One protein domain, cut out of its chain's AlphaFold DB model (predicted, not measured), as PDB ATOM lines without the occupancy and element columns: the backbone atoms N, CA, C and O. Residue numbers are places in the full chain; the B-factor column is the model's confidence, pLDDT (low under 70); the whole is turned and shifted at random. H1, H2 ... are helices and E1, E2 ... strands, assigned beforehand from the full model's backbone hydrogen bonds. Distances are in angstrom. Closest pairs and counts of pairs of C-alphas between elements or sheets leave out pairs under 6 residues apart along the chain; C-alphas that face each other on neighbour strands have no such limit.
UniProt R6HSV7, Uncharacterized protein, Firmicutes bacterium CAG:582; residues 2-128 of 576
ATOM      1  N   GLU A   2     179.470 187.738 230.012       59.91
ATOM      2  CA  GLU A   2     179.162 187.138 228.701       59.91
ATOM      3  C   GLU A   2     179.509 188.038 227.499       59.91
ATOM      4  O   GLU A   2     180.096 187.535 226.550       59.91
ATOM      5  N   ASP A   3     179.273 189.357 227.559       61.03
ATOM      6  CA  ASP A   3     179.636 190.277 226.453       61.03
ATOM      7  C   ASP A   3     181.138 190.237 226.115       61.03
ATOM      8  O   ASP A   3     181.533 190.202 224.953       61.03
ATOM      9  N   LEU A   4     181.979 190.128 227.152       60.91
ATOM     10  CA  LEU A   4     183.434 189.980 227.028       60.91
ATOM     11  C   LEU A   4     183.847 188.644 226.386       60.91
ATOM     12  O   LEU A   4     184.934 188.564 225.825       60.91
ATOM     13  N   ILE A   5     183.014 187.602 226.476       76.12
ATOM     14  CA  ILE A   5     183.265 186.289 225.862       76.12
ATOM     15  C   ILE A   5     182.861 186.319 224.383       76.12
ATOM     16  O   ILE A   5     183.601 185.817 223.543       76.12
ATOM     17  N   ILE A   6     181.744 186.974 224.047       82.94
ATOM     18  CA  ILE A   6     181.281 187.121 222.659       82.94
ATOM     19  C   ILE A   6     182.292 187.922 221.831       82.94
ATOM     20  O   ILE A   6     182.665 187.488 220.742       82.94
ATOM     21  N   GLU A   7     182.778 189.057 222.343       83.25
ATOM     22  CA  GLU A   7     183.794 189.862 221.648       83.25
ATOM     23  C   GLU A   7     185.092 189.069 221.420       83.25
ATOM     24  O   GLU A   7     185.635 189.078 220.314       83.25
ATOM     25  N   GLN A   8     185.542 188.308 222.425       84.75
ATOM     26  CA  GLN A   8     186.722 187.444 222.315       84.75
ATOM     27  C   GLN A   8     186.536 186.324 221.287       84.75
ATOM     28  O   GLN A   8     187.452 186.046 220.512       84.75
ATOM     29  N   ASP A   9     185.364 185.689 221.247       85.25
ATOM     30  CA  ASP A   9     185.071 184.642 220.270       85.25
ATOM     31  C   ASP A   9     184.989 185.205 218.843       85.25
ATOM     32  O   ASP A   9     185.539 184.614 217.913       85.25
ATOM     33  N   ILE A  10     184.391 186.384 218.655       87.56
ATOM     34  CA  ILE A  10     184.355 187.069 217.354       87.56
ATOM     35  C   ILE A  10     185.769 187.464 216.895       87.56
ATOM     36  O   ILE A  10     186.096 187.370 215.709       87.56
ATOM     37  N   GLU A  11     186.640 187.900 217.808       87.12
ATOM     38  CA  GLU A  11     188.045 188.173 217.489       87.12
ATOM     39  C   GLU A  11     188.826 186.908 217.130       87.12
ATOM     40  O   GLU A  11     189.635 186.933 216.200       87.12
ATOM     41  N   LYS A  12     188.553 185.806 217.833       89.38
ATOM     42  CA  LYS A  12     189.202 184.510 217.631       89.38
ATOM     43  C   LYS A  12     188.791 183.830 216.324       89.38
ATOM     44  O   LYS A  12     189.624 183.155 215.718       89.38
ATOM     45  N   TYR A  13     187.547 184.007 215.875       89.62
ATOM     46  CA  TYR A  13     187.007 183.384 214.663       89.62
ATOM     47  C   TYR A  13     186.579 184.450 213.633       89.62
ATOM     48  O   TYR A  13     185.438 184.910 213.649       89.62
ATOM     49  N   PRO A  14     187.455 184.831 212.678       86.44
ATOM     50  CA  PRO A  14     187.231 185.977 211.789       86.44
ATOM     51  C   PRO A  14     185.944 185.937 210.958       86.44
ATOM     52  O   PRO A  14     185.380 186.985 210.664       86.44
ATOM     53  N   TYR A  15     185.449 184.752 210.593       90.56
ATOM     54  CA  TYR A  15     184.204 184.623 209.829       90.56
ATOM     55  C   TYR A  15     182.964 185.050 210.644       90.56
ATOM     56  O   TYR A  15     181.977 185.505 210.066       90.56
ATOM     57  N   LEU A  16     183.026 184.992 211.984       91.69
ATOM     58  CA  LEU A  16     181.973 185.513 212.859       91.69
ATOM     59  C   LEU A  16     181.863 187.043 212.771       91.69
ATOM     60  O   LEU A  16     180.773 187.572 212.960       91.69
ATOM     61  N   LYS A  17     182.942 187.763 212.417       90.44
ATOM     62  CA  LYS A  17     182.885 189.217 212.157       90.44
ATOM     63  C   LYS A  17     182.040 189.544 210.932       90.44
ATOM     64  O   LYS A  17     181.333 190.547 210.925       90.44
ATOM     65  N   GLU A  18     182.104 188.700 209.906       90.00
ATOM     66  CA  GLU A  18     181.266 188.846 208.716       90.00
ATOM     67  C   GLU A  18     179.803 188.522 209.036       90.00
ATOM     68  O   GLU A  18     178.921 189.300 208.683       90.00
ATOM     69  N   LEU A  19     179.547 187.452 209.799       91.75
ATOM     70  CA  LEU A  19     178.203 187.113 210.287       91.75
ATOM     71  C   LEU A  19     177.608 188.207 211.181       91.75
ATOM     72  O   LEU A  19     176.418 188.501 211.082       91.75
ATOM     73  N   ALA A  20     178.428 188.853 212.013       92.19
ATOM     74  CA  ALA A  20     177.999 189.937 212.891       92.19
ATOM     75  C   ALA A  20     177.426 191.135 212.120       92.19
ATOM     76  O   ALA A  20     176.750 191.958 212.715       92.19
ATOM     77  N   LYS A  21     177.627 191.255 210.800       92.31
ATOM     78  CA  LYS A  21     176.999 192.327 210.008       92.31
ATOM     79  C   LYS A  21     175.475 192.214 209.958       92.31
ATOM     80  O   LYS A  21     174.807 193.234 209.810       92.31
ATOM     81  N   TYR A  22     174.937 191.001 210.083       94.00
ATOM     82  CA  TYR A  22     173.503 190.710 209.986       94.00
ATOM     83  C   TYR A  22     172.958 189.833 211.125       94.00
ATOM     84  O   TYR A  22     171.764 189.516 211.162       94.00
ATOM     85  N   THR A  23     173.818 189.479 212.079       95.88
ATOM     86  CA  THR A  23     173.493 188.621 213.217       95.88
ATOM     87  C   THR A  23     173.830 189.310 214.531       95.88
ATOM     88  O   THR A  23     174.962 189.737 214.749       95.88
ATOM     89  N   ILE A  24     172.864 189.347 215.445       96.12
ATOM     90  CA  ILE A  24     173.103 189.685 216.847       96.12
ATOM     91  C   ILE A  24     173.531 188.409 217.575       96.12
ATOM     92  O   ILE A  24     172.758 187.452 217.685       96.12
ATOM     93  N   PHE A  25     174.760 188.410 218.085       94.94
ATOM     94  CA  PHE A  25     175.248 187.372 218.986       94.94
ATOM     95  C   PHE A  25     174.854 187.704 220.428       94.94
ATOM     96  O   PHE A  25     175.109 188.806 220.907       94.94
ATOM     97  N   THR A  26     174.217 186.752 221.104       93.62
ATOM     98  CA  THR A  26     173.756 186.846 222.498       93.62
ATOM     99  C   THR A  26     174.034 185.528 223.234       93.62
ATOM    100  O   THR A  26     174.605 184.594 222.662       93.62
ATOM    101  N   SER A  27     173.670 185.426 224.511       92.31
ATOM    102  CA  SER A  27     173.882 184.207 225.293       92.31
ATOM    103  C   SER A  27     172.929 183.078 224.890       92.31
ATOM    104  O   SER A  27     171.842 183.292 224.342       92.31
ATOM    105  N   LYS A  28     173.323 181.833 225.179       92.75
ATOM    106  CA  LYS A  28     172.491 180.653 224.901       92.75
ATOM    107  C   LYS A  28     171.129 180.741 225.593       92.75
ATOM    108  O   LYS A  28     170.110 180.469 224.962       92.75
ATOM    109  N   GLU A  29     171.114 181.150 226.861       92.38
ATOM    110  CA  GLU A  29     169.882 181.319 227.639       92.38
ATOM    111  C   GLU A  29     168.946 182.348 227.002       92.38
ATOM    112  O   GLU A  29     167.725 182.189 227.016       92.38
ATOM    113  N   ASP A  30     169.511 183.406 226.426       92.38
ATOM    114  CA  ASP A  30     168.744 184.462 225.789       92.38
ATOM    115  C   ASP A  30     168.063 183.985 224.497       92.38
ATOM    116  O   ASP A  30     166.862 184.187 224.307       92.38
ATOM    117  N   VAL A  31     168.781 183.243 223.650       94.25
ATOM    118  CA  VAL A  31     168.185 182.605 222.464       94.25
ATOM    119  C   VAL A  31     167.116 181.583 222.855       94.25
ATOM    120  O   VAL A  31     166.069 181.503 222.208       94.25
ATOM    121  N   GLU A  32     167.339 180.806 223.915       92.75
ATOM    122  CA  GLU A  32     166.344 179.853 224.416       92.75
ATOM    123  C   GLU A  32     165.077 180.559 224.915       92.75
ATOM    124  O   GLU A  32     163.979 180.086 224.617       92.75
ATOM    125  N   LYS A  33     165.186 181.726 225.566       93.12
ATOM    126  CA  LYS A  33     164.023 182.562 225.922       93.12
ATOM    127  C   LYS A  33     163.263 183.031 224.686       93.12
ATOM    128  O   LYS A  33     162.041 182.908 224.643       93.12
ATOM    129  N   LEU A  34     163.970 183.502 223.656       94.06
ATOM    130  CA  LEU A  34     163.344 183.905 222.393       94.06
ATOM    131  C   LEU A  34     162.615 182.732 221.722       94.06
ATOM    132  O   LEU A  34     161.531 182.919 221.174       94.06
ATOM    133  N   LYS A  35     163.172 181.517 221.772       90.56
ATOM    134  CA  LYS A  35     162.584 180.336 221.119       90.56
ATOM    135  C   LYS A  35     161.483 179.653 221.919       90.56
ATOM    136  O   LYS A  35     160.591 179.083 221.294       90.56
ATOM    137  N   ASN A  36     161.554 179.657 223.245       90.69
ATOM    138  CA  ASN A  36     160.651 178.889 224.106       90.69
ATOM    139  C   ASN A  36     159.583 179.753 224.788       90.69
ATOM    140  O   ASN A  36     158.666 179.198 225.386       90.69
ATOM    141  N   GLY A  37     159.694 181.082 224.702       88.12
ATOM    142  CA  GLY A  37     158.682 182.012 225.200       88.12
ATOM    143  C   GLY A  37     157.389 182.017 224.381       88.12
ATOM    144  O   GLY A  37     157.236 181.254 223.421       88.12
ATOM    145  N   ASP A  38     156.471 182.908 224.763       93.62
ATOM    146  CA  ASP A  38     155.163 183.054 224.120       93.62
ATOM    147  C   ASP A  38     155.291 183.351 222.624       93.62
ATOM    148  O   ASP A  38     156.159 184.114 222.176       93.62
ATOM    149  N   LYS A  39     154.390 182.750 221.842       95.06
ATOM    150  CA  LYS A  39     154.376 182.865 220.384       95.06
ATOM    151  C   LYS A  39     153.004 183.239 219.871       95.06
ATOM    152  O   LYS A  39     151.986 182.836 220.427       95.06
ATOM    153  N   ILE A  40     153.012 183.933 218.747       94.81
ATOM    154  CA  ILE A  40     151.837 184.209 217.936       94.81
ATOM    155  C   ILE A  40     151.956 183.463 216.606       94.81
ATOM    156  O   ILE A  40     153.038 183.406 216.026       94.81
ATOM    157  N   ASN A  41     150.862 182.875 216.125       93.06
ATOM    158  CA  ASN A  41     150.835 182.236 214.814       93.06
ATOM    159  C   ASN A  41     150.412 183.251 213.744       93.06
ATOM    160  O   ASN A  41     149.313 183.796 213.825       93.06
ATOM    161  N   ILE A  42     151.276 183.495 212.760       90.50
ATOM    162  CA  ILE A  42     151.003 184.337 211.590       90.50
ATOM    163  C   ILE A  42     151.361 183.535 210.348       90.50
ATOM    164  O   ILE A  42     152.495 183.081 210.225       90.50
ATOM    165  N   ASP A  43     150.405 183.354 209.436       83.25
ATOM    166  CA  ASP A  43     150.613 182.655 208.162       83.25
ATOM    167  C   ASP A  43     151.315 181.281 208.337       83.25
ATOM    168  O   ASP A  43     152.226 180.921 207.594       83.25
ATOM    169  N   ASN A  44     150.889 180.504 209.349       85.38
ATOM    170  CA  ASN A  44     151.455 179.211 209.774       85.38
ATOM    171  C   ASN A  44     152.885 179.251 210.351       85.38
ATOM    172  O   ASN A  44     153.498 178.200 210.547       85.38
ATOM    173  N   GLN A  45     153.411 180.430 210.682       90.69
ATOM    174  CA  GLN A  45     154.682 180.591 211.387       90.69
ATOM    175  C   GLN A  45     154.449 181.002 212.842       90.69
ATOM    176  O   GLN A  45     153.721 181.949 213.125       90.69
ATOM    177  N   ASN A  46     155.095 180.304 213.780       93.69
ATOM    178  CA  ASN A  46     155.059 180.661 215.198       93.69
ATOM    179  C   ASN A  46     156.152 181.693 215.500       93.69
ATOM    180  O   ASN A  46     157.328 181.342 215.617       93.69
ATOM    181  N   VAL A  47     155.750 182.951 215.643       95.94
ATOM    182  CA  VAL A  47     156.625 184.106 215.843       95.94
ATOM    183  C   VAL A  47     156.773 184.412 217.329       95.94
ATOM    184  O   VAL A  47     155.787 184.520 218.052       95.94
ATOM    185  N   SER A  48     158.013 184.557 217.792       96.44
ATOM    186  CA  SER A  48     158.341 184.890 219.184       96.44
ATOM    187  C   SER A  48     157.885 186.301 219.557       96.44
ATOM    188  O   SER A  48     158.379 187.277 218.992       96.44
ATOM    189  N   ILE A  49     157.004 186.423 220.553       95.81
ATOM    190  CA  ILE A  49     156.526 187.726 221.042       95.81
ATOM    191  C   ILE A  49     157.679 188.531 221.658       95.81
ATOM    192  O   ILE A  49     157.763 189.742 221.468       95.81
ATOM    193  N   GLU A  50     158.596 187.865 222.361       95.75
ATOM    194  CA  GLU A  50     159.759 188.513 222.978       95.75
ATOM    195  C   GLU A  50     160.709 189.101 221.924       95.75
ATOM    196  O   GLU A  50     161.171 190.231 222.066       95.75
ATOM    197  N   PHE A  51     160.944 188.385 220.821       96.62
ATOM    198  CA  PHE A  51     161.740 188.904 219.707       96.62
ATOM    199  C   PHE A  51     161.133 190.185 219.114       96.62
ATOM    200  O   PHE A  51     161.841 191.169 218.901       96.62
ATOM    201  N   LEU A  52     159.813 190.197 218.903       96.88
ATOM    202  CA  LEU A  52     159.094 191.358 218.373       96.88
ATOM    203  C   LEU A  52     159.151 192.555 219.329       96.88
ATOM    204  O   LEU A  52     159.378 193.681 218.889       96.88
ATOM    205  N   LYS A  53     159.007 192.319 220.640       95.19
ATOM    206  CA  LYS A  53     159.163 193.365 221.662       95.19
ATOM    207  C   LYS A  53     160.558 193.981 221.615       95.19
ATOM    208  O   LYS A  53     160.671 195.203 221.634       95.19
ATOM    209  N   ARG A  54     161.604 193.159 221.478       95.88
ATOM    210  CA  ARG A  54     162.992 193.637 221.391       95.88
ATOM    211  C   ARG A  54     163.264 194.487 220.166       95.88
ATOM    212  O   ARG A  54     163.934 195.504 220.295       95.88
ATOM    213  N   ILE A  55     162.698 194.139 219.011       97.19
ATOM    214  CA  ILE A  55     162.778 194.993 217.814       97.19
ATOM    215  C   ILE A  55     162.279 196.413 218.105       97.19
ATOM    216  O   ILE A  55     162.839 197.377 217.588       97.19
ATOM    217  N   LEU A  56     161.239 196.562 218.928       96.94
ATOM    218  CA  LEU A  56     160.649 197.866 219.222       96.94
ATOM    219  C   LEU A  56     161.310 198.575 220.408       96.94
ATOM    220  O   LEU A  56     161.440 199.796 220.375       96.94
ATOM    221  N   ASN A  57     161.751 197.854 221.441       95.75
ATOM    222  CA  ASN A  57     162.216 198.457 222.696       95.75
ATOM    223  C   ASN A  57     163.745 198.470 222.889       95.75
ATOM    224  O   ASN A  57     164.226 199.193 223.758       95.75
ATOM    225  N   ASN A  58     164.513 197.733 222.080       96.56
ATOM    226  CA  ASN A  58     165.968 197.652 222.181       96.56
ATOM    227  C   ASN A  58     166.639 198.296 220.957       96.56
ATOM    228  O   ASN A  58     166.378 197.912 219.820       96.56
ATOM    229  N   ASP A  59     167.527 199.263 221.202       96.62
ATOM    230  CA  ASP A  59     168.188 200.051 220.154       96.62
ATOM    231  C   ASP A  59     168.997 199.185 219.183       96.62
ATOM    232  O   ASP A  59     168.910 199.375 217.972       96.62
ATOM    233  N   LEU A  60     169.733 198.190 219.690       95.69
ATOM    234  CA  LEU A  60     170.538 197.297 218.858       95.69
ATOM    235  C   LEU A  60     169.649 196.463 217.927       95.69
ATOM    236  O   LEU A  60     169.905 196.393 216.729       95.69
ATOM    237  N   TYR A  61     168.582 195.867 218.462       97.62
ATOM    238  CA  TYR A  61     167.641 195.077 217.663       97.62
ATOM    239  C   TYR A  61     166.926 195.939 216.623       97.62
ATOM    240  O   TYR A  61     166.776 195.511 215.479       97.62
ATOM    241  N   PHE A  62     166.513 197.152 217.002       98.12
ATOM    242  CA  PHE A  62     165.870 198.083 216.083       98.12
ATOM    243  C   PHE A  62     166.789 198.465 214.919       98.12
ATOM    244  O   PHE A  62     166.341 198.463 213.777       98.12
ATOM    245  N   GLU A  63     168.068 198.751 215.171       97.25
ATOM    246  CA  GLU A  63     169.019 199.125 214.116       97.25
ATOM    247  C   GLU A  63     169.277 197.983 213.122       97.25
ATOM    248  O   GLU A  63     169.309 198.216 211.912       97.25
ATOM    249  N   TYR A  64     169.403 196.736 213.593       97.94
ATOM    250  CA  TYR A  64     169.513 195.579 212.693       97.94
ATOM    251  C   TYR A  64     168.224 195.353 211.903       97.94
ATOM    252  O   TYR A  64     168.280 195.145 210.691       97.94
ATOM    253  N   ALA A  65     167.066 195.444 212.561       97.88
ATOM    254  CA  ALA A  65     165.781 195.348 211.883       97.88
ATOM    255  C   ALA A  65     165.641 196.446 210.819       97.88
ATOM    256  O   ALA A  65     165.253 196.158 209.695       97.88
ATOM    257  N   LEU A  66     166.021 197.687 211.123       97.44
ATOM    258  CA  LEU A  66     165.930 198.801 210.184       97.44
ATOM    259  C   LEU A  66     166.837 198.603 208.963       97.44
ATOM    260  O   LEU A  66     166.380 198.820 207.844       97.44
ATOM    261  N   LYS A  67     168.085 198.161 209.165       96.88
ATOM    262  CA  LYS A  67     169.002 197.806 208.068       96.88
ATOM    263  C   LYS A  67     168.428 196.696 207.197       96.88
ATOM    264  O   LYS A  67     168.434 196.808 205.977       96.88
ATOM    265  N   TYR A  68     167.889 195.648 207.818       97.38
ATOM    266  CA  TYR A  68     167.266 194.543 207.091       97.38
ATOM    267  C   TYR A  68     166.076 195.028 206.263       97.38
ATOM    268  O   TYR A  68     165.994 194.762 205.067       97.38
ATOM    269  N   PHE A  69     165.191 195.818 206.867       96.69
ATOM    270  CA  PHE A  69     164.003 196.347 206.208       96.69
ATOM    271  C   PHE A  69     164.317 197.303 205.052       96.69
ATOM    272  O   PHE A  69     163.581 197.303 204.072       96.69
ATOM    273  N   LYS A  70     165.415 198.060 205.134       93.50
ATOM    274  CA  LYS A  70     165.912 198.921 204.049       93.50
ATOM    275  C   LYS A  70     166.688 198.181 202.956       93.50
ATOM    276  O   LYS A  70     167.039 198.797 201.960       93.50
ATOM    277  N   GLY A  71     166.989 196.897 203.152       91.31
ATOM    278  CA  GLY A  71     167.812 196.118 202.224       91.31
ATOM    279  C   GLY A  71     169.323 196.332 202.378       91.31
ATOM    280  O   GLY A  71     170.086 195.811 201.572       91.31
ATOM    281  N   ASP A  72     169.779 197.030 203.427       93.81
ATOM    282  CA  ASP A  72     171.212 197.206 203.723       93.81
ATOM    283  C   ASP A  72     171.884 195.869 204.099       93.81
ATOM    284  O   ASP A  72     173.091 195.688 203.929       93.81
ATOM    285  N   ILE A  73     171.095 194.933 204.635       94.44
ATOM    286  CA  ILE A  73     171.469 193.541 204.907       94.44
ATOM    287  C   ILE A  73     170.356 192.614 204.409       94.44
ATOM    288  O   ILE A  73     169.180 192.970 204.436       94.44
ATOM    289  N   ASN A  74     170.720 191.409 203.975       89.94
ATOM    290  CA  ASN A  74     169.798 190.438 203.371       89.94
ATOM    291  C   ASN A  74     169.011 189.595 204.389       89.94
ATOM    292  O   ASN A  74     168.032 188.949 204.030       89.94
ATOM    293  N   THR A  75     169.431 189.571 205.652       93.62
ATOM    294  CA  THR A  75     168.773 188.818 206.725       93.62
ATOM    295  C   THR A  75     168.957 189.542 208.053       93.62
ATOM    296  O   THR A  75     169.891 190.318 208.218       93.62
ATOM    297  N   PHE A  76     168.096 189.251 209.028       96.62
ATOM    298  CA  PHE A  76     168.287 189.653 210.420       96.62
ATOM    299  C   PHE A  76     168.136 188.437 211.333       96.62
ATOM    300  O   PHE A  76     167.080 187.802 211.354       96.62
ATOM    301  N   GLN A  77     169.203 188.093 212.057       96.06
ATOM    302  CA  GLN A  77     169.268 186.874 212.862       96.06
ATOM    303  C   GLN A  77     169.727 187.154 214.293       96.06
ATOM    304  O   GLN A  77     170.497 188.078 214.549       96.06
ATOM    305  N   VAL A  78     169.281 186.316 215.229       97.12
ATOM    306  CA  VAL A  78     169.777 186.289 216.612       97.12
ATOM    307  C   VAL A  78     170.214 184.870 216.950       97.12
ATOM    308  O   VAL A  78     169.441 183.923 216.771       97.12
ATOM    309  N   THR A  79     171.448 184.715 217.427       95.94
ATOM    310  CA  THR A  79     172.026 183.414 217.796       95.94
ATOM    311  C   THR A  79     173.059 183.551 218.920       95.94
ATOM    312  O   THR A  79     173.340 184.654 219.381       95.94
ATOM    313  N   TYR A  80     173.618 182.430 219.369       94.00
ATOM    314  CA  TYR A  80     174.740 182.371 220.307       94.00
ATOM    315  C   TYR A  80     175.932 181.660 219.668       94.00
ATOM    316  O   TYR A  80     175.764 180.906 218.709       94.00
ATOM    317  N   ILE A  81     177.131 181.883 220.206       92.81
ATOM    318  CA  ILE A  81     178.355 181.212 219.756       92.81
ATOM    319  C   ILE A  81     178.590 179.973 220.626       92.81
ATOM    320  O   ILE A  81     178.485 180.035 221.852       92.81
ATOM    321  N   ILE A  82     178.905 178.836 220.007       90.25
ATOM    322  CA  ILE A  82     179.301 177.607 220.695       90.25
ATOM    323  C   ILE A  82     180.512 176.992 220.004       90.25
ATOM    324  O   ILE A  82     180.450 176.604 218.846       90.25
ATOM    325  N   ASN A  83     181.633 176.900 220.725       86.19
ATOM    326  CA  ASN A  83     182.884 176.309 220.233       86.19
ATOM    327  C   ASN A  83     183.385 176.891 218.896       86.19
ATOM    328  O   ASN A  83     184.025 176.186 218.121       86.19
ATOM    329  N   GLY A  84     183.128 178.178 218.645       84.69
ATOM    330  CA  GLY A  84     183.476 178.816 217.378       84.69
ATOM    331  C   GLY A  84     182.570 178.430 216.218       84.69
ATOM    332  O   GLY A  84     183.056 178.436 215.100       84.69
ATOM    333  N   ASP A  85     181.310 178.080 216.492       88.94
ATOM    334  CA  ASP A  85     180.212 177.933 215.533       88.94
ATOM    335  C   ASP A  85     178.936 178.629 216.056       88.94
ATOM    336  O   ASP A  85     178.897 179.108 217.193       88.94
ATOM    337  N   THR A  86     177.889 178.713 215.235       91.44
ATOM    338  CA  THR A  86     176.583 179.276 215.599       91.44
ATOM    339  C   THR A  86     175.662 178.230 216.223       91.44
ATOM    340  O   THR A  86     175.592 177.082 215.788       91.44
ATOM    341  N   GLY A  87     174.940 178.633 217.264       92.19
ATOM    342  CA  GLY A  87     173.935 177.814 217.921       92.19
ATOM    343  C   GLY A  87     172.576 177.853 217.221       92.19
ATOM    344  O   GLY A  87     172.437 178.036 216.015       92.19
ATOM    345  N   SER A  88     171.512 177.697 218.012       91.44
ATOM    346  CA  SER A  88     170.150 177.899 217.509       91.44
ATOM    347  C   SER A  88     169.938 179.333 217.020       91.44
ATOM    348  O   SER A  88     170.473 180.276 217.597       91.44
ATOM    349  N   LEU A  89     169.098 179.491 216.000       92.94
ATOM    350  CA  LEU A  89     168.830 180.767 215.340       92.94
ATOM    351  C   LEU A  89     167.358 181.182 215.453       92.94
ATOM    352  O   LEU A  89     166.458 180.335 215.452       92.94
ATOM    353  N   VAL A  90     167.138 182.493 215.554       95.62
ATOM    354  CA  VAL A  90     165.829 183.159 215.499       95.62
ATOM    355  C   VAL A  90     165.879 184.210 214.396       95.62
ATOM    356  O   VAL A  90     166.721 185.103 214.440       95.62
ATOM    357  N   HIS A  91     164.993 184.093 213.410       94.75
ATOM    358  CA  HIS A  91     164.817 185.054 212.323       94.75
ATOM    359  C   HIS A  91     163.398 184.933 211.761       94.75
ATOM    360  O   HIS A  91     162.786 183.869 211.860       94.75
ATOM    361  N   TYR A  92     162.891 186.011 211.165       95.31
ATOM    362  CA  TYR A  92     161.582 186.051 210.509       95.31
ATOM    363  C   TYR A  92     161.633 187.003 209.311       95.31
ATOM    364  O   TYR A  92     162.446 187.928 209.287       95.31
ATOM    365  N   LYS A  93     160.741 186.792 208.341       94.62
ATOM    366  CA  LYS A  93     160.585 187.663 207.168       94.62
ATOM    367  C   LYS A  93     159.967 189.011 207.550       94.62
ATOM    368  O   LYS A  93     159.231 189.107 208.539       94.62
ATOM    369  N   LYS A  94     160.239 190.051 206.757       95.62
ATOM    370  CA  LYS A  94     159.835 191.440 207.043       95.62
ATOM    371  C   LYS A  94     158.324 191.582 207.235       95.62
ATOM    372  O   LYS A  94     157.882 192.109 208.257       95.62
ATOM    373  N   ASN A  95     157.532 191.057 206.296       94.00
ATOM    374  CA  ASN A  95     156.072 191.121 206.368       94.00
ATOM    375  C   ASN A  95     155.535 190.391 207.613       94.00
ATOM    376  O   ASN A  95     154.688 190.918 208.334       94.00
ATOM    377  N   THR A  96     156.087 189.215 207.926       95.12
ATOM    378  CA  THR A  96     155.717 188.430 209.113       95.12
ATOM    379  C   THR A  96     155.948 189.211 210.407       95.12
ATOM    380  O   THR A  96     155.083 189.202 211.281       95.12
ATOM    381  N   ILE A  97     157.075 189.924 210.522       96.81
ATOM    382  CA  ILE A  97     157.378 190.772 211.685       96.81
ATOM    383  C   ILE A  97     156.311 191.859 211.853       96.81
ATOM    384  O   ILE A  97     155.770 192.014 212.949       96.81
ATOM    385  N   ILE A  98     155.978 192.590 210.782       97.12
ATOM    386  CA  ILE A  98     154.994 193.679 210.857       97.12
ATOM    387  C   ILE A  98     153.600 193.147 211.182       97.12
ATOM    388  O   ILE A  98     152.998 193.609 212.150       97.12
ATOM    389  N   LYS A  99     153.114 192.139 210.447       95.00
ATOM    390  CA  LYS A  99     151.802 191.518 210.695       95.00
ATOM    391  C   LYS A  99     151.670 191.007 212.126       95.00
ATOM    392  O   LYS A  99     150.629 191.197 212.753       95.00
ATOM    393  N   ALA A 100     152.719 190.377 212.659       96.56
ATOM    394  CA  ALA A 100     152.714 189.874 214.025       96.56
ATOM    395  C   ALA A 100     152.601 191.011 215.048       96.56
ATOM    396  O   ALA A 100     151.769 190.935 215.951       96.56
ATOM    397  N   ILE A 101     153.385 192.084 214.892       97.06
ATOM    398  CA  ILE A 101     153.303 193.253 215.777       97.06
ATOM    399  C   ILE A 101     151.917 193.900 215.684       97.06
ATOM    400  O   ILE A 101     151.292 194.139 216.714       97.06
ATOM    401  N   GLU A 102     151.401 194.146 214.479       95.06
ATOM    402  CA  GLU A 102     150.084 194.765 214.283       95.06
ATOM    403  C   GLU A 102     148.950 193.918 214.878       95.06
ATOM    404  O   GLU A 102     148.037 194.454 215.513       95.06
ATOM    405  N   HIS A 103     149.030 192.590 214.763       95.56
ATOM    406  CA  HIS A 103     148.084 191.694 215.423       95.56
ATOM    407  C   HIS A 103     148.152 191.818 216.951       95.56
ATOM    408  O   HIS A 103     147.121 191.942 217.612       95.56
ATOM    409  N   LEU A 104     149.351 191.822 217.538       95.31
ATOM    410  CA  LEU A 104     149.525 191.968 218.987       95.31
ATOM    411  C   LEU A 104     148.995 193.318 219.498       95.31
ATOM    412  O   LEU A 104     148.396 193.370 220.572       95.31
ATOM    413  N   VAL A 105     149.177 194.393 218.725       95.00
ATOM    414  CA  VAL A 105     148.646 195.726 219.055       95.00
ATOM    415  C   VAL A 105     147.123 195.734 218.969       95.00
ATOM    416  O   VAL A 105     146.451 196.145 219.912       95.00
ATOM    417  N   SER A 106     146.559 195.252 217.858       93.88
ATOM    418  CA  SER A 106     145.105 195.253 217.634       93.88
ATOM    419  C   SER A 106     144.340 194.349 218.608       93.88
ATOM    420  O   SER A 106     143.222 194.675 218.998       93.88
ATOM    421  N   SER A 107     144.954 193.251 219.054       93.06
ATOM    422  CA  SER A 107     144.397 192.355 220.075       93.06
ATOM    423  C   SER A 107     144.611 192.842 221.515       93.06
ATOM    424  O   SER A 107     144.146 192.193 222.451       93.06
ATOM    425  N   GLY A 108     145.307 193.968 221.719       90.06
ATOM    426  CA  GLY A 108     145.597 194.524 223.043       90.06
ATOM    427  C   GLY A 108     146.619 193.726 223.863       90.06
ATOM    428  O   GLY A 108     146.760 193.971 225.059       90.06
ATOM    429  N   GLN A 109     147.336 192.779 223.248       89.56
ATOM    430  CA  GLN A 109     148.376 191.985 223.914       89.56
ATOM    431  C   GLN A 109     149.667 192.782 224.151       89.56
ATOM    432  O   GLN A 109     150.425 192.472 225.072       89.56
ATOM    433  N   ILE A 110     149.918 193.814 223.339       91.25
ATOM    434  CA  ILE A 110     150.958 194.818 223.585       91.25
ATOM    435  C   ILE A 110     150.372 196.222 223.432       91.25
ATOM    436  O   ILE A 110     149.531 196.468 222.570       91.25
ATOM    437  N   ILE A 111     150.841 197.153 224.261       92.31
ATOM    438  CA  ILE A 111     150.499 198.575 224.177       92.31
ATOM    439  C   ILE A 111     151.797 199.312 223.889       92.31
ATOM    440  O   ILE A 111     152.719 199.254 224.699       92.31
ATOM    441  N   LEU A 112     151.868 199.967 222.730       94.38
ATOM    442  CA  LEU A 112     153.071 200.672 222.303       94.38
ATOM    443  C   LEU A 112     153.112 202.075 222.903       94.38
ATOM    444  O   LEU A 112     152.123 202.812 222.870       94.38
ATOM    445  N   ASN A 113     154.276 202.464 223.411       95.38
ATOM    446  CA  ASN A 113     154.557 203.862 223.708       95.38
ATOM    447  C   ASN A 113     154.863 204.650 222.416       95.38
ATOM    448  O   ASN A 113     154.960 204.086 221.325       95.38
ATOM    449  N   GLN A 114     155.040 205.969 222.530       95.88
ATOM    450  CA  GLN A 114     155.283 206.829 221.367       95.88
ATOM    451  C   GLN A 114     156.529 206.416 220.559       95.88
ATOM    452  O   GLN A 114     156.472 206.378 219.332       95.88
ATOM    453  N   VAL A 115     157.635 206.070 221.226       96.06
ATOM    454  CA  VAL A 115     158.890 205.672 220.565       96.06
ATOM    455  C   VAL A 115     158.717 204.342 219.833       96.06
ATOM    456  O   VAL A 115     159.126 204.205 218.682       96.06
ATOM    457  N   GLU A 116     158.073 203.367 220.471       96.75
ATOM    458  CA  GLU A 116     157.783 202.060 219.871       96.75
ATOM    459  C   GLU A 116     156.840 202.193 218.668       96.75
ATOM    460  O   GLU A 116     157.046 201.544 217.642       96.75
ATOM    461  N   GLN A 117     155.852 203.088 218.751       96.75
ATOM    462  CA  GLN A 117     154.953 203.392 217.642       96.75
ATOM    463  C   GLN A 117     155.697 204.040 216.466       96.75
ATOM    464  O   GLN A 117     155.471 203.677 215.310       96.75
ATOM    465  N   GLU A 118     156.607 204.979 216.735       97.00
ATOM    466  CA  GLU A 118     157.456 205.593 215.710       97.00
ATOM    467  C   GLU A 118     158.376 204.561 215.044       97.00
ATOM    468  O   GLU A 118     158.527 204.569 213.819       97.00
ATOM    469  N   ARG A 119     158.953 203.639 215.824       97.75
ATOM    470  CA  ARG A 119     159.778 202.532 215.318       97.75
ATOM    471  C   ARG A 119     158.990 201.594 214.414       97.75
ATOM    472  O   ARG A 119     159.434 201.329 213.297       97.75
ATOM    473  N   LEU A 120     157.806 201.159 214.848       97.50
ATOM    474  CA  LEU A 120     156.916 200.336 214.030       97.50
ATOM    475  C   LEU A 120     156.562 201.041 212.716       97.50
ATOM    476  O   LEU A 120     156.688 200.447 211.648       97.50
ATOM    477  N   ASN A 121     156.186 202.321 212.775       96.81
ATOM    478  CA  ASN A 121     155.842 203.095 211.584       96.81
ATOM    479  C   ASN A 121     157.022 203.201 210.604       96.81
ATOM    480  O   ASN A 121     156.817 203.108 209.396       96.81
ATOM    481  N   ARG A 122     158.259 203.360 211.097       97.12
ATOM    482  CA  ARG A 122     159.460 203.384 210.244       97.12
ATOM    483  C   ARG A 122     159.666 202.061 209.507       97.12
ATOM    484  O   ARG A 122     159.828 202.093 208.292       97.12
ATOM    485  N   LEU A 123     159.614 200.934 210.221       97.69
ATOM    486  CA  LEU A 123     159.767 199.599 209.627       97.69
ATOM    487  C   LEU A 123     158.626 199.290 208.646       97.69
ATOM    488  O   LEU A 123     158.850 198.828 207.533       97.69
ATOM    489  N   ARG A 124     157.385 199.609 209.017       96.88
ATOM    490  CA  ARG A 124     156.219 199.429 208.146       96.88
ATOM    491  C   ARG A 124     156.351 200.230 206.849       96.88
ATOM    492  O   ARG A 124     156.072 199.711 205.772       96.88
ATOM    493  N   ASN A 125     156.774 201.491 206.941       95.81
ATOM    494  CA  ASN A 125     156.887 202.362 205.775       95.81
ATOM    495  C   ASN A 125     157.968 201.890 204.795       95.81
ATOM    496  O   ASN A 125     157.742 202.004 203.591       95.81
ATOM    497  N   SER A 126     159.080 201.324 205.280       95.69
ATOM    498  CA  SER A 126     160.170 200.825 204.423       95.69
ATOM    499  C   SER A 126     159.809 199.602 203.584       95.69
ATOM    500  O   SER A 126     160.503 199.330 202.622       95.69
ATOM    501  N   ILE A 127     158.729 198.888 203.910       95.75
ATOM    502  CA  ILE A 127     158.249 197.742 203.118       95.75
ATOM    503  C   ILE A 127     156.834 197.964 202.577       95.75
ATOM    504  O   ILE A 127     156.128 197.022 202.223       95.75
ATOM    505  N   SER A 128     156.364 199.210 202.580       95.75
ATOM    506  CA  SER A 128     155.010 199.527 202.137       95.75
ATOM    507  C   SER A 128     154.829 199.256 200.643       95.75
ATOM    508  O   SER A 128     155.776 199.342 199.864       95.75
TER     509      SER A 128
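This is residues 2 to 128 of the 576 residues of an uncharacterized protein of Firmicutes bacterium CAG:582 (UniProt R6HSV7). This is an elongated body with a cluster of helices at one end, H5 and H7 side by side, H4 crosswise to both and H6 next to H7, with the strand hairpin E2 and E3 packed on H6. At the other end H1 and H2 make a small corner; between the ends lies the short parallel pair E1 and E4, with H3 packed on E4, and the long link of residues 80 to 93 runs out toward the H1 and H2 end and folds back to H6. The printed part has 127 residues, with seven named helices and four named strands in the order H1, H2, E1, H3, E2, E3, H4, H5, E4, H6, H7, and is mostly helix. It is compact, with a radius of gyration of the C-alphas of 14.9 A, and spans 45 by 29 by 27 A.

H1, residues 2 to 12, begins at C-alpha 2 (179.162, 187.138, 228.701) and is 15.2 A long. H2 is residues 14 to 19, E1 23 to 25, H3 28 to 36, E2 39 to 42, E3 45 to 48 and H4 49 to 57. H5, residues 59 to 69, is 15.0 A long, and E4 is residues 77 to 79. H6, residues 94 to 106, is 18.5 A long. H7, residues 114 to 126, is 18.6 A long and ends at C-alpha 126 (160.170, 200.825, 204.423).

H4 is the hub, touching H3, H5, H6 and H7. H4 and H7 touch, about perpendicular at 80 degrees, their closest C-alphas Leu 56 and Glu 116 at 5.1 A. H4 and H5 touch only at the corner, with C-alphas 55 and 62 closest at 4.7 A. H5 and H7 touch at a shallow tilt of 19 degrees, the same way, with C-alphas 69 and 126 closest at 6.2 A. H6 and H7, a helical hairpin, only just touch, with 3 pairs of C-alphas within 8 A. The hairpin E2 and E3 is antiparallel, with N 40 and O 47 within hydrogen-bond range at 2.9 A; C-alphas 42 of E2 and 100 of H6 are 6.3 A apart. E1 and E4 are parallel, with N 24 and O 77 at 2.8 A. Every O i to N i+4 pair is within hydrogen-bond range in H1, H3, H4, H5, H6 and H7; H2 has 1 of 2, and 3 of 3 O i to N i+3 pairs. H1 and H7 are apart.

The two C-alphas farthest apart, Lys 12 and Ser 107, are 45.6 A apart. The printed part has no cut. The link E4 to H6 is long, and in it residues 81 to 82 pair antiparallel with 85 to 86. The mean pLDDT of the printed part is 92.7; residues 2 to 4 are under 70.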